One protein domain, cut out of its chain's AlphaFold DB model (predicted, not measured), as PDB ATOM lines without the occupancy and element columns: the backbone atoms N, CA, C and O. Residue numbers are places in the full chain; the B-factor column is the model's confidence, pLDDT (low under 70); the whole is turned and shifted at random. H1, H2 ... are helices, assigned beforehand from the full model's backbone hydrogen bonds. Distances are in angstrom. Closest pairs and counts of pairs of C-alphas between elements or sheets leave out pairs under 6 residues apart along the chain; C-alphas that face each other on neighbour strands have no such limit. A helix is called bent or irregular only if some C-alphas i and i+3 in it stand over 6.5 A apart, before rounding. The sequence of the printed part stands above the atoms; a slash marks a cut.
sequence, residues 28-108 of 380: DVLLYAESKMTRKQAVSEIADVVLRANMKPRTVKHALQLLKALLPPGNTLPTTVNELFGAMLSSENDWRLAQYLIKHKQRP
ATOM      1  N   ASP A  28     180.733 223.389 135.204       50.91
ATOM      2  CA  ASP A  28     181.297 224.084 136.366       50.91
ATOM      3  C   ASP A  28     181.994 225.402 135.983       50.91
ATOM      4  O   ASP A  28     181.928 226.384 136.728       50.91
ATOM      5  N   VAL A  29     182.583 225.483 134.782       54.97
ATOM      6  CA  VAL A  29     183.142 226.737 134.240       54.97
ATOM      7  C   VAL A  29     182.029 227.740 133.905       54.97
ATOM      8  O   VAL A  29     182.193 228.940 134.146       54.97
ATOM      9  N   LEU A  30     180.872 227.270 133.421       52.78
ATOM     10  CA  LEU A  30     179.715 228.129 133.139       52.78
ATOM     11  C   LEU A  30     179.078 228.708 134.414       52.78
ATOM     12  O   LEU A  30     178.648 229.861 134.400       52.78
ATOM     13  N   LEU A  31     179.071 227.957 135.520       51.09
ATOM     14  CA  LEU A  31     178.557 228.413 136.820       51.09
ATOM     15  C   LEU A  31     179.504 229.390 137.542       51.09
ATOM     16  O   LEU A  31     179.045 230.260 138.284       51.09
ATOM     17  N   TYR A  32     180.819 229.314 137.311       43.50
ATOM     18  CA  TYR A  32     181.790 230.196 137.978       43.50
ATOM     19  C   TYR A  32     181.873 231.613 137.369       43.50
ATOM     20  O   TYR A  32     182.244 232.570 138.055       43.50
ATOM     21  N   ALA A  33     181.476 231.794 136.104       50.53
ATOM     22  CA  ALA A  33     181.544 233.086 135.410       50.53
ATOM     23  C   ALA A  33     180.528 234.140 135.916       50.53
ATOM     24  O   ALA A  33     180.648 235.324 135.587       50.53
ATOM     25  N   GLU A  34     179.550 233.760 136.745       48.16
ATOM     26  CA  GLU A  34     178.428 234.633 137.122       48.16
ATOM     27  C   GLU A  34     178.744 235.686 138.203       48.16
ATOM     28  O   GLU A  34     177.968 236.622 138.387       48.16
ATOM     29  N   SER A  35     179.879 235.602 138.913       51.44
ATOM     30  CA  SER A  35     180.054 236.423 140.127       51.44
ATOM     31  C   SER A  35     180.759 237.778 139.934       51.44
ATOM     32  O   SER A  35     180.506 238.698 140.710       51.44
ATOM     33  N   LYS A  36     181.617 237.972 138.919       57.12
ATOM     34  CA  LYS A  36     182.321 239.269 138.704       57.12
ATOM     35  C   LYS A  36     182.635 239.627 137.253       57.12
ATOM     36  O   LYS A  36     183.217 240.682 136.997       57.12
ATOM     37  N   MET A  37     182.278 238.774 136.303       70.88
ATOM     38  CA  MET A  37     182.679 238.949 134.918       70.88
ATOM     39  C   MET A  37     181.610 239.715 134.145       70.88
ATOM     40  O   MET A  37     180.429 239.379 134.184       70.88
ATOM     41  N   THR A  38     182.005 240.764 133.420       82.88
ATOM     42  CA  THR A  38     181.049 241.407 132.511       82.88
ATOM     43  C   THR A  38     180.648 240.400 131.435       82.88
ATOM     44  O   THR A  38     181.490 239.672 130.917       82.88
ATOM     45  N   ARG A  39     179.365 240.363 131.054       73.12
ATOM     46  CA  ARG A  39     178.836 239.403 130.064       73.12
ATOM     47  C   ARG A  39     179.645 239.369 128.759       73.12
ATOM     48  O   ARG A  39     179.794 238.319 128.152       73.12
ATOM     49  N   LYS A  40     180.204 240.516 128.350       74.94
ATOM     50  CA  LYS A  40     181.100 240.631 127.187       74.94
ATOM     51  C   LYS A  40     182.415 239.873 127.378       74.94
ATOM     52  O   LYS A  40     182.896 239.247 126.442       74.94
ATOM     53  N   GLN A  41     182.979 239.929 128.578       80.31
ATOM     54  CA  GLN A  41     184.217 239.244 128.926       80.31
ATOM     55  C   GLN A  41     183.993 237.729 129.055       80.31
ATOM     56  O   GLN A  41     184.812 236.971 128.555       80.31
ATOM     57  N   ALA A  42     182.840 237.296 129.582       76.38
ATOM     58  CA  ALA A  42     182.458 235.881 129.610       76.38
ATOM     59  C   ALA A  42     182.294 235.298 128.197       76.38
ATOM     60  O   ALA A  42     182.836 234.244 127.892       76.38
ATOM     61  N   VAL A  43     181.621 236.021 127.293       79.44
ATOM     62  CA  VAL A  43     181.493 235.612 125.881       79.44
ATOM     63  C   VAL A  43     182.860 235.534 125.193       79.44
ATOM     64  O   VAL A  43     183.098 234.617 124.414       79.44
ATOM     65  N   SER A  44     183.767 236.471 125.494       80.44
ATOM     66  CA  SER A  44     185.128 236.457 124.948       80.44
ATOM     67  C   SER A  44     185.951 235.272 125.454       80.44
ATOM     68  O   SER A  44     186.654 234.666 124.656       80.44
ATOM     69  N   GLU A  45     185.876 234.934 126.744       81.94
ATOM     70  CA  GLU A  45     186.601 233.781 127.292       81.94
ATOM     71  C   GLU A  45     186.027 232.454 126.807       81.94
ATOM     72  O   GLU A  45     186.796 231.570 126.450       81.94
ATOM     73  N   ILE A  46     184.701 232.325 126.701       79.19
ATOM     74  CA  ILE A  46     184.075 231.118 126.145       79.19
ATOM     75  C   ILE A  46     184.514 230.914 124.691       79.19
ATOM     76  O   ILE A  46     184.888 229.805 124.319       79.19
ATOM     77  N   ALA A  47     184.531 231.974 123.876       81.44
ATOM     78  CA  ALA A  47     185.012 231.886 122.498       81.44
ATOM     79  C   ALA A  47     186.486 231.451 122.426       81.44
ATOM     80  O   ALA A  47     186.849 230.629 121.590       81.44
ATOM     81  N   ASP A  48     187.330 231.963 123.322       82.44
ATOM     82  CA  ASP A  48     188.754 231.624 123.378       82.44
ATOM     83  C   ASP A  48     188.983 230.176 123.862       82.44
ATOM     84  O   ASP A  48     189.805 229.451 123.306       82.44
ATOM     85  N   VAL A  49     188.201 229.701 124.836       79.44
ATOM     86  CA  VAL A  49     188.231 228.303 125.303       79.44
ATOM     87  C   VAL A  49     187.800 227.343 124.195       79.44
ATOM     88  O   VAL A  49     188.495 226.360 123.953       79.44
ATOM     89  N   VAL A  50     186.716 227.648 123.475       80.25
ATOM     90  CA  VAL A  50     186.240 226.826 122.347       80.25
ATOM     91  C   VAL A  50     187.301 226.732 121.245       80.25
ATOM     92  O   VAL A  50     187.505 225.661 120.680       80.25
ATOM     93  N   LEU A  51     188.032 227.819 120.977       79.44
ATOM     94  CA  LEU A  51     189.117 227.832 119.989       79.44
ATOM     95  C   LEU A  51     190.359 227.048 120.433       79.44
ATOM     96  O   LEU A  51     191.068 226.501 119.589       79.44
ATOM     97  N   ARG A  52     190.641 226.983 121.737       81.06
ATOM     98  CA  ARG A  52     191.810 226.266 122.273       81.06
ATOM     99  C   ARG A  52     191.559 224.786 122.529       81.06
ATOM    100  O   ARG A  52     192.509 224.012 122.492       81.06
ATOM    101  N   ALA A  53     190.319 224.388 122.788       80.81
ATOM    102  CA  ALA A  53     189.984 223.041 123.244       80.81
ATOM    103  C   ALA A  53     190.059 221.946 122.157       80.81
ATOM    104  O   ALA A  53     189.655 220.821 122.425       80.81
ATOM    105  N   ASN A  54     190.573 222.240 120.953       84.75
ATOM    106  CA  ASN A  54     190.662 221.303 119.820       84.75
ATOM    107  C   ASN A  54     189.366 220.489 119.615       84.75
ATOM    108  O   ASN A  54     189.395 219.277 119.408       84.75
ATOM    109  N   MET A  55     188.216 221.155 119.759       85.06
ATOM    110  CA  MET A  55     186.918 220.489 119.718       85.06
ATOM    111  C   MET A  55     186.598 220.031 118.291       85.06
ATOM    112  O   MET A  55     186.971 220.699 117.321       85.06
ATOM    113  N   LYS A  56     185.859 218.920 118.165       87.25
ATOM    114  CA  LYS A  56     185.356 218.447 116.868       87.25
ATOM    115  C   LYS A  56     184.527 219.562 116.189       87.25
ATOM    116  O   LYS A  56     183.806 220.286 116.885       87.25
ATOM    117  N   PRO A  57     184.567 219.708 114.849       79.06
ATOM    118  CA  PRO A  57     183.877 220.790 114.133       79.06
ATOM    119  C   PRO A  57     182.375 220.893 114.434       79.06
ATOM    120  O   PRO A  57     181.860 221.999 114.620       79.06
ATOM    121  N   ARG A  58     181.685 219.746 114.562       80.50
ATOM    122  CA  ARG A  58     180.267 219.683 114.965       80.50
ATOM    123  C   ARG A  58     180.057 220.349 116.333       80.50
ATOM    124  O   ARG A  58     179.198 221.218 116.480       80.50
ATOM    125  N   THR A  59     180.912 220.050 117.309       84.50
ATOM    126  CA  THR A  59     180.847 220.630 118.657       84.50
ATOM    127  C   THR A  59     181.109 222.138 118.659       84.50
ATOM    128  O   THR A  59     180.419 222.880 119.358       84.50
ATOM    129  N   VAL A  60     182.044 222.627 117.832       85.69
ATOM    130  CA  VAL A  60     182.298 224.074 117.677       85.69
ATOM    131  C   VAL A  60     181.075 224.781 117.085       85.69
ATOM    132  O   VAL A  60     180.693 225.849 117.568       85.69
ATOM    133  N   LYS A  61     180.414 224.183 116.083       86.50
ATOM    134  CA  LYS A  61     179.181 224.719 115.476       86.50
ATOM    135  C   LYS A  61     178.065 224.854 116.516       86.50
ATOM    136  O   LYS A  61     177.499 225.939 116.653       86.50
ATOM    137  N   HIS A  62     177.814 223.809 117.309       84.12
ATOM    138  CA  HIS A  62     176.824 223.849 118.391       84.12
ATOM    139  C   HIS A  62     177.176 224.879 119.472       84.12
ATOM    140  O   HIS A  62     176.317 225.668 119.870       84.12
ATOM    141  N   ALA A  63     178.439 224.944 119.902       83.62
ATOM    142  CA  ALA A  63     178.892 225.920 120.893       83.62
ATOM    143  C   ALA A  63     178.695 227.366 120.407       83.62
ATOM    144  O   ALA A  63     178.192 228.211 121.150       83.62
ATOM    145  N   LEU A  64     179.016 227.654 119.142       85.06
ATOM    146  CA  LEU A  64     178.795 228.970 118.534       85.06
ATOM    147  C   LEU A  64     177.303 229.296 118.381       85.06
ATOM    148  O   LEU A  64     176.902 230.449 118.565       85.06
ATOM    149  N   GLN A  65     176.465 228.302 118.091       86.56
ATOM    150  CA  GLN A  65     175.017 228.475 117.985       86.56
ATOM    151  C   GLN A  65     174.373 228.770 119.347       86.56
ATOM    152  O   GLN A  65     173.547 229.681 119.450       86.56
ATOM    153  N   LEU A  66     174.819 228.092 120.408       86.56
ATOM    154  CA  LEU A  66     174.440 228.404 121.788       86.56
ATOM    155  C   LEU A  66     174.927 229.795 122.204       86.56
ATOM    156  O   LEU A  66     174.155 230.571 122.768       86.56
ATOM    157  N   LEU A  67     176.166 230.161 121.861       86.94
ATOM    158  CA  LEU A  67     176.709 231.494 122.132       86.94
ATOM    159  C   LEU A  67     175.834 232.578 121.485       86.94
ATOM    160  O   LEU A  67     175.472 233.552 122.145       86.94
ATOM    161  N   LYS A  68     175.426 232.374 120.224       85.56
ATOM    162  CA  LYS A  68     174.525 233.267 119.483       85.56
ATOM    163  C   LYS A  68     173.145 233.378 120.138       85.56
ATOM    164  O   LYS A  68     172.610 234.480 120.198       85.56
ATOM    165  N   ALA A  69     172.592 232.281 120.656       84.44
ATOM    166  CA  ALA A  69     171.309 232.280 121.366       84.44
ATOM    167  C   ALA A  69     171.369 232.997 122.730       84.44
ATOM    168  O   ALA A  69     170.373 233.562 123.182       84.44
ATOM    169  N   LEU A  70     172.535 233.009 123.384       83.38
ATOM    170  CA  LEU A  70     172.746 233.686 124.670       83.38
ATOM    171  C   LEU A  70     172.927 235.209 124.538       83.38
ATOM    172  O   LEU A  70     172.782 235.939 125.529       83.38
ATOM    173  N   LEU A  71     173.231 235.708 123.337       86.75
ATOM    174  CA  LEU A  71     173.334 237.138 123.056       86.75
ATOM    175  C   LEU A  71     171.938 237.754 122.856       86.75
ATOM    176  O   LEU A  71     171.155 237.270 122.042       86.75
ATOM    177  N   PRO A  72     171.604 238.850 123.564       83.88
ATOM    178  CA  PRO A  72     170.342 239.541 123.345       83.88
ATOM    179  C   PRO A  72     170.290 240.137 121.926       83.88
ATOM    180  O   PRO A  72     171.326 240.574 121.407       83.88
ATOM    181  N   PRO A  73     169.097 240.201 121.306       78.38
ATOM    182  CA  PRO A  73     168.933 240.765 119.972       78.38
ATOM    183  C   PRO A  73     169.439 242.214 119.951       78.38
ATOM    184  O   PRO A  73     169.005 243.043 120.749       78.38
ATOM    185  N   GLY A  74     170.393 242.500 119.062       80.12
ATOM    186  CA  GLY A  74     171.051 243.808 118.941       80.12
ATOM    187  C   GLY A  74     172.512 243.844 119.404       80.12
ATOM    188  O   GLY A  74     173.220 244.791 119.068       80.12
ATOM    189  N   ASN A  75     173.001 242.810 120.093       80.94
ATOM    190  CA  ASN A  75     174.428 242.671 120.376       80.94
ATOM    191  C   ASN A  75     175.098 241.826 119.291       80.94
ATOM    192  O   ASN A  75     174.879 240.620 119.201       80.94
ATOM    193  N   THR A  76     175.938 242.457 118.475       79.19
ATOM    194  CA  THR A  76     176.770 241.748 117.502       79.19
ATOM    195  C   THR A  76     177.961 241.106 118.207       79.19
ATOM    196  O   THR A  76     178.618 241.748 119.031       79.19
ATOM    197  N   LEU A  77     178.262 239.852 117.864       80.81
ATOM    198  CA  LEU A  77     179.543 239.231 118.200       80.81
ATOM    199  C   LEU A  77     180.707 240.099 117.684       80.81
ATOM    200  O   LEU A  77     180.523 240.845 116.712       80.81
ATOM    201  N   PRO A  78     181.898 240.015 118.305       81.81
ATOM    202  CA  PRO A  78     183.103 240.614 117.743       81.81
ATOM    203  C   PRO A  78     183.254 240.210 116.273       81.81
ATOM    204  O   PRO A  78     182.990 239.061 115.918       81.81
ATOM    205  N   THR A  79     183.671 241.143 115.417       73.75
ATOM    206  CA  THR A  79     183.765 240.942 113.961       73.75
ATOM    207  C   THR A  79     184.584 239.704 113.604       73.75
ATOM    208  O   THR A  79     184.197 238.952 112.721       73.75
ATOM    209  N   THR A  80     185.634 239.424 114.379       71.81
ATOM    210  CA  THR A  80     186.473 238.224 114.257       71.81
ATOM    211  C   THR A  80     185.701 236.918 114.433       71.81
ATOM    212  O   THR A  80     185.961 235.957 113.720       71.81
ATOM    213  N   VAL A  81     184.729 236.869 115.349       77.44
ATOM    214  CA  VAL A  81     183.892 235.680 115.571       77.44
ATOM    215  C   VAL A  81     182.850 235.547 114.464       77.44
ATOM    216  O   VAL A  81     182.581 234.436 114.024       77.44
ATOM    217  N   ASN A  82     182.296 236.656 113.963       76.06
ATOM    218  CA  ASN A  82     181.363 236.623 112.831       76.06
ATOM    219  C   ASN A  82     182.044 236.211 111.519       76.06
ATOM    220  O   ASN A  82     181.449 235.473 110.740       76.06
ATOM    221  N   GLU A  83     183.276 236.658 111.275       76.56
ATOM    222  CA  GLU A  83     184.073 236.244 110.117       76.56
ATOM    223  C   GLU A  83     184.462 234.769 110.210       76.56
ATOM    224  O   GLU A  83     184.332 234.046 109.228       76.56
ATOM    225  N   LEU A  84     184.850 234.296 111.401       71.94
ATOM    226  CA  LEU A  84     185.107 232.875 111.642       71.94
ATOM    227  C   LEU A  84     183.838 232.032 111.448       71.94
ATOM    228  O   LEU A  84     183.891 230.978 110.825       71.94
ATOM    229  N   PHE A  85     182.692 232.514 111.935       75.50
ATOM    230  CA  PHE A  85     181.390 231.873 111.753       75.50
ATOM    231  C   PHE A  85     180.998 231.816 110.272       75.50
ATOM    232  O   PHE A  85     180.532 230.786 109.798       75.50
ATOM    233  N   GLY A  86     181.234 232.898 109.524       74.50
ATOM    234  CA  GLY A  86     181.026 232.939 108.078       74.50
ATOM    235  C   GLY A  86     181.948 231.982 107.323       74.50
ATOM    236  O   GLY A  86     181.479 231.257 106.454       74.50
ATOM    237  N   ALA A  87     183.230 231.923 107.688       68.62
ATOM    238  CA  ALA A  87     184.192 231.004 107.086       68.62
ATOM    239  C   ALA A  87     183.835 229.538 107.375       68.62
ATOM    240  O   ALA A  87     183.770 228.738 106.450       68.62
ATOM    241  N   MET A  88     183.511 229.203 108.629       67.25
ATOM    242  CA  MET A  88     183.119 227.848 109.026       67.25
ATOM    243  C   MET A  88     181.813 227.375 108.384       67.25
ATOM    244  O   MET A  88     181.688 226.193 108.092       67.25
ATOM    245  N   LEU A  89     180.831 228.263 108.194       66.06
ATOM    246  CA  LEU A  89     179.569 227.901 107.542       66.06
ATOM    247  C   LEU A  89     179.660 227.893 106.014       66.06
ATOM    248  O   LEU A  89     178.849 227.240 105.372       66.06
ATOM    249  N   SER A  90     180.599 228.640 105.426       66.31
ATOM    250  CA  SER A  90     180.762 228.707 103.970       66.31
ATOM    251  C   SER A  90     181.652 227.596 103.413       66.31
ATOM    252  O   SER A  90     181.599 227.349 102.209       66.31
ATOM    253  N   SER A  91     182.477 226.953 104.240       52.91
ATOM    254  CA  SER A  91     183.285 225.803 103.842       52.91
ATOM    255  C   SER A  91     182.859 224.577 104.641       52.91
ATOM    256  O   SER A  91     183.445 224.272 105.679       52.91
ATOM    257  N   GLU A  92     181.869 223.845 104.133       51.22
ATOM    258  CA  GLU A  92     181.509 222.516 104.651       51.22
ATOM    259  C   GLU A  92     182.728 221.556 104.644       51.22
ATOM    260  O   GLU A  92     182.765 220.606 105.417       51.22
ATOM    261  N   ASN A  93     183.782 221.861 103.863       48.56
ATOM    262  CA  ASN A  93     184.870 220.927 103.555       48.56
ATOM    263  C   ASN A  93     186.284 221.255 104.071       48.56
ATOM    264  O   ASN A  93     187.186 220.489 103.751       48.56
ATOM    265  N   ASP A  94     186.555 222.319 104.845       60.84
ATOM    266  CA  ASP A  94     187.973 222.585 105.191       60.84
ATOM    267  C   ASP A  94     188.256 223.234 106.556       60.84
ATOM    268  O   ASP A  94     188.974 224.227 106.708       60.84
ATOM    269  N   TRP A  95     187.728 222.623 107.618       69.88
ATOM    270  CA  TRP A  95     188.081 222.980 108.999       69.88
ATOM    271  C   TRP A  95     189.583 222.805 109.298       69.88
ATOM    272  O   TRP A  95     190.124 223.491 110.171       69.88
ATOM    273  N   ARG A  96     190.271 221.930 108.551       61.06
ATOM    274  CA  ARG A  96     191.725 221.736 108.634       61.06
ATOM    275  C   ARG A  96     192.475 222.986 108.181       61.06
ATOM    276  O   ARG A  96     193.421 223.395 108.855       61.06
ATOM    277  N   LEU A  97     192.009 223.654 107.124       64.00
ATOM    278  CA  LEU A  97     192.553 224.938 106.686       64.00
ATOM    279  C   LEU A  97     192.324 226.043 107.729       64.00
ATOM    280  O   LEU A  97     193.233 226.827 108.011       64.00
ATOM    281  N   ALA A  98     191.151 226.080 108.369       64.69
ATOM    282  CA  ALA A  98     190.873 227.030 109.450       64.69
ATOM    283  C   ALA A  98     191.784 226.799 110.672       64.69
ATOM    284  O   ALA A  98     192.373 227.752 111.189       64.69
ATOM    285  N   GLN A  99     191.974 225.542 111.094       65.69
ATOM    286  CA  GLN A  99     192.930 225.200 112.153       65.69
ATOM    287  C   GLN A  99     194.372 225.551 111.771       65.69
ATOM    288  O   GLN A  99     195.107 226.084 112.602       65.69
ATOM    289  N   TYR A 100     194.777 225.312 110.521       65.56
ATOM    290  CA  TYR A 100     196.100 225.670 110.013       65.56
ATOM    291  C   TYR A 100     196.341 227.188 110.066       65.56
ATOM    292  O   TYR A 100     197.360 227.639 110.595       65.56
ATOM    293  N   LEU A 101     195.381 227.997 109.611       71.50
ATOM    294  CA  LEU A 101     195.474 229.461 109.643       71.50
ATOM    295  C   LEU A 101     195.546 230.011 111.078       71.50
ATOM    296  O   LEU A 101     196.350 230.908 111.351       71.50
ATOM    297  N   ILE A 102     194.775 229.435 112.012       70.56
ATOM    298  CA  ILE A 102     194.822 229.780 113.444       70.56
ATOM    299  C   ILE A 102     196.180 229.396 114.050       70.56
ATOM    300  O   ILE A 102     196.817 230.223 114.707       70.56
ATOM    301  N   LYS A 103     196.661 228.174 113.790       69.56
ATOM    302  CA  LYS A 103     197.929 227.645 114.321       69.56
ATOM    303  C   LYS A 103     199.140 228.440 113.834       69.56
ATOM    304  O   LYS A 103     200.068 228.674 114.606       69.56
ATOM    305  N   HIS A 104     199.122 228.904 112.587       67.06
ATOM    306  CA  HIS A 104     200.251 229.605 111.973       67.06
ATOM    307  C   HIS A 104     200.138 231.140 111.998       67.06
ATOM    308  O   HIS A 104     200.981 231.815 111.408       67.06
ATOM    309  N   LYS A 105     199.137 231.716 112.695       71.62
ATOM    310  CA  LYS A 105     198.860 233.172 112.748       71.62
ATOM    311  C   LYS A 105     198.821 233.837 111.365       71.62
ATOM    312  O   LYS A 105     199.077 235.038 111.241       71.62
ATOM    313  N   GLN A 106     198.519 233.076 110.316       51.62
ATOM    314  CA  GLN A 106     198.498 233.615 108.968       51.62
ATOM    315  C   GLN A 106     197.146 234.276 108.738       51.62
ATOM    316  O   GLN A 106     196.103 233.627 108.761       51.62
ATOM    317  N   ARG A 107     197.160 235.596 108.541       46.97
ATOM    318  CA  ARG A 107     195.986 236.301 108.029       46.97
ATOM    319  C   ARG A 107     195.815 235.907 106.560       46.97
ATOM    320  O   ARG A 107     196.738 236.157 105.786       46.97
ATOM    321  N   PRO A 108     194.679 235.320 106.157       46.66
ATOM    322  CA  PRO A 108     194.475 234.966 104.763       46.66
ATOM    323  C   PRO A 108     194.473 236.211 103.862       46.66
ATOM    324  O   PRO A 108     193.797 237.203 104.144       46.66
TER     325      PRO A 108
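This is residues 28 to 108 of the 380 residues of the protein "Hypothetical protein" of Adineta ricciae (UniProt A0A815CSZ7). Two helices of equal length, H2 and H3, lie side by side and antiparallel as a helical hairpin, and a third helix, H4, crosses at a slant over both of them, close to each. H5 folds back beside the last residues of H4 at one end of the long axis, while the short helix H1 lies at the other end, away from the other helices. The printed part has 81 residues with five named helices, in the order H1, H2, H3, H4, H5, and no named strand; its class is all helix. It is compact, with a radius of gyration of the C-alphas of 13.4 A, and spans 38 by 27 by 23 A.

H1 is residues 28 to 32 and begins at C-alpha 28, at (181.297, 224.084, 136.366). H2, residues 39 to 52, and H3, residues 57 to 70, each measure 20.0 A from first to last C-alpha. C-alpha 57, where H3 begins, is at (183.877, 220.790, 114.133). H4, residues 79 to 90, is 16.1 A long. H5, residues 95 to 103, is 12.1 A long and ends at C-alpha 103, at (197.929, 227.645, 114.321). No helix is bent or irregular.

H2 and H3 form a hairpin: they touch and run opposite ways at a shallow tilt of 2 degrees, with the closest C-alphas, those of Val 50 and Val 60, 6.7 A apart. H4 is close to H3 but not clearly touching, at a steep tilt of 47 degrees; their closest C-alphas, Leu 64 and Phe 85, are 7.8 A apart. H4 is also close to H2 but not clearly touching, at a steep tilt of 46 degrees, with the C-alphas of Ala 47 and Val 81 closest at 8.0 A. H5 runs opposite ways to H4 at a shallow tilt of 28 degrees; the two are close but not clearly touching, and the C-alphas of Met 88 and Trp 95 are closest at 7.0 A. H5 is about perpendicular to H3, at 76 degrees, and close but not clearly touching; the closest C-alphas, Pro 57 and Trp 95, are 7.0 A apart. H5 and H2 are apart, and H1 is apart from H2, H3, H4 and H5. In H1, H2, H3, H4 and H5 every O i to N i+4 pair is within hydrogen-bond range.

The two C-alphas farthest apart, those of Ser 35 and Asn 93, are 40.0 A apart. The printed part has no cut and no long link: H2 to H3 and H4 to H5 are tight links, H1 to H2 and H3 to H4 short ones. The mean pLDDT of the printed part is 72.4, and 28 residues are under 70: 28 to 36, 87 to 100, 103 to 104 and 106 to 108.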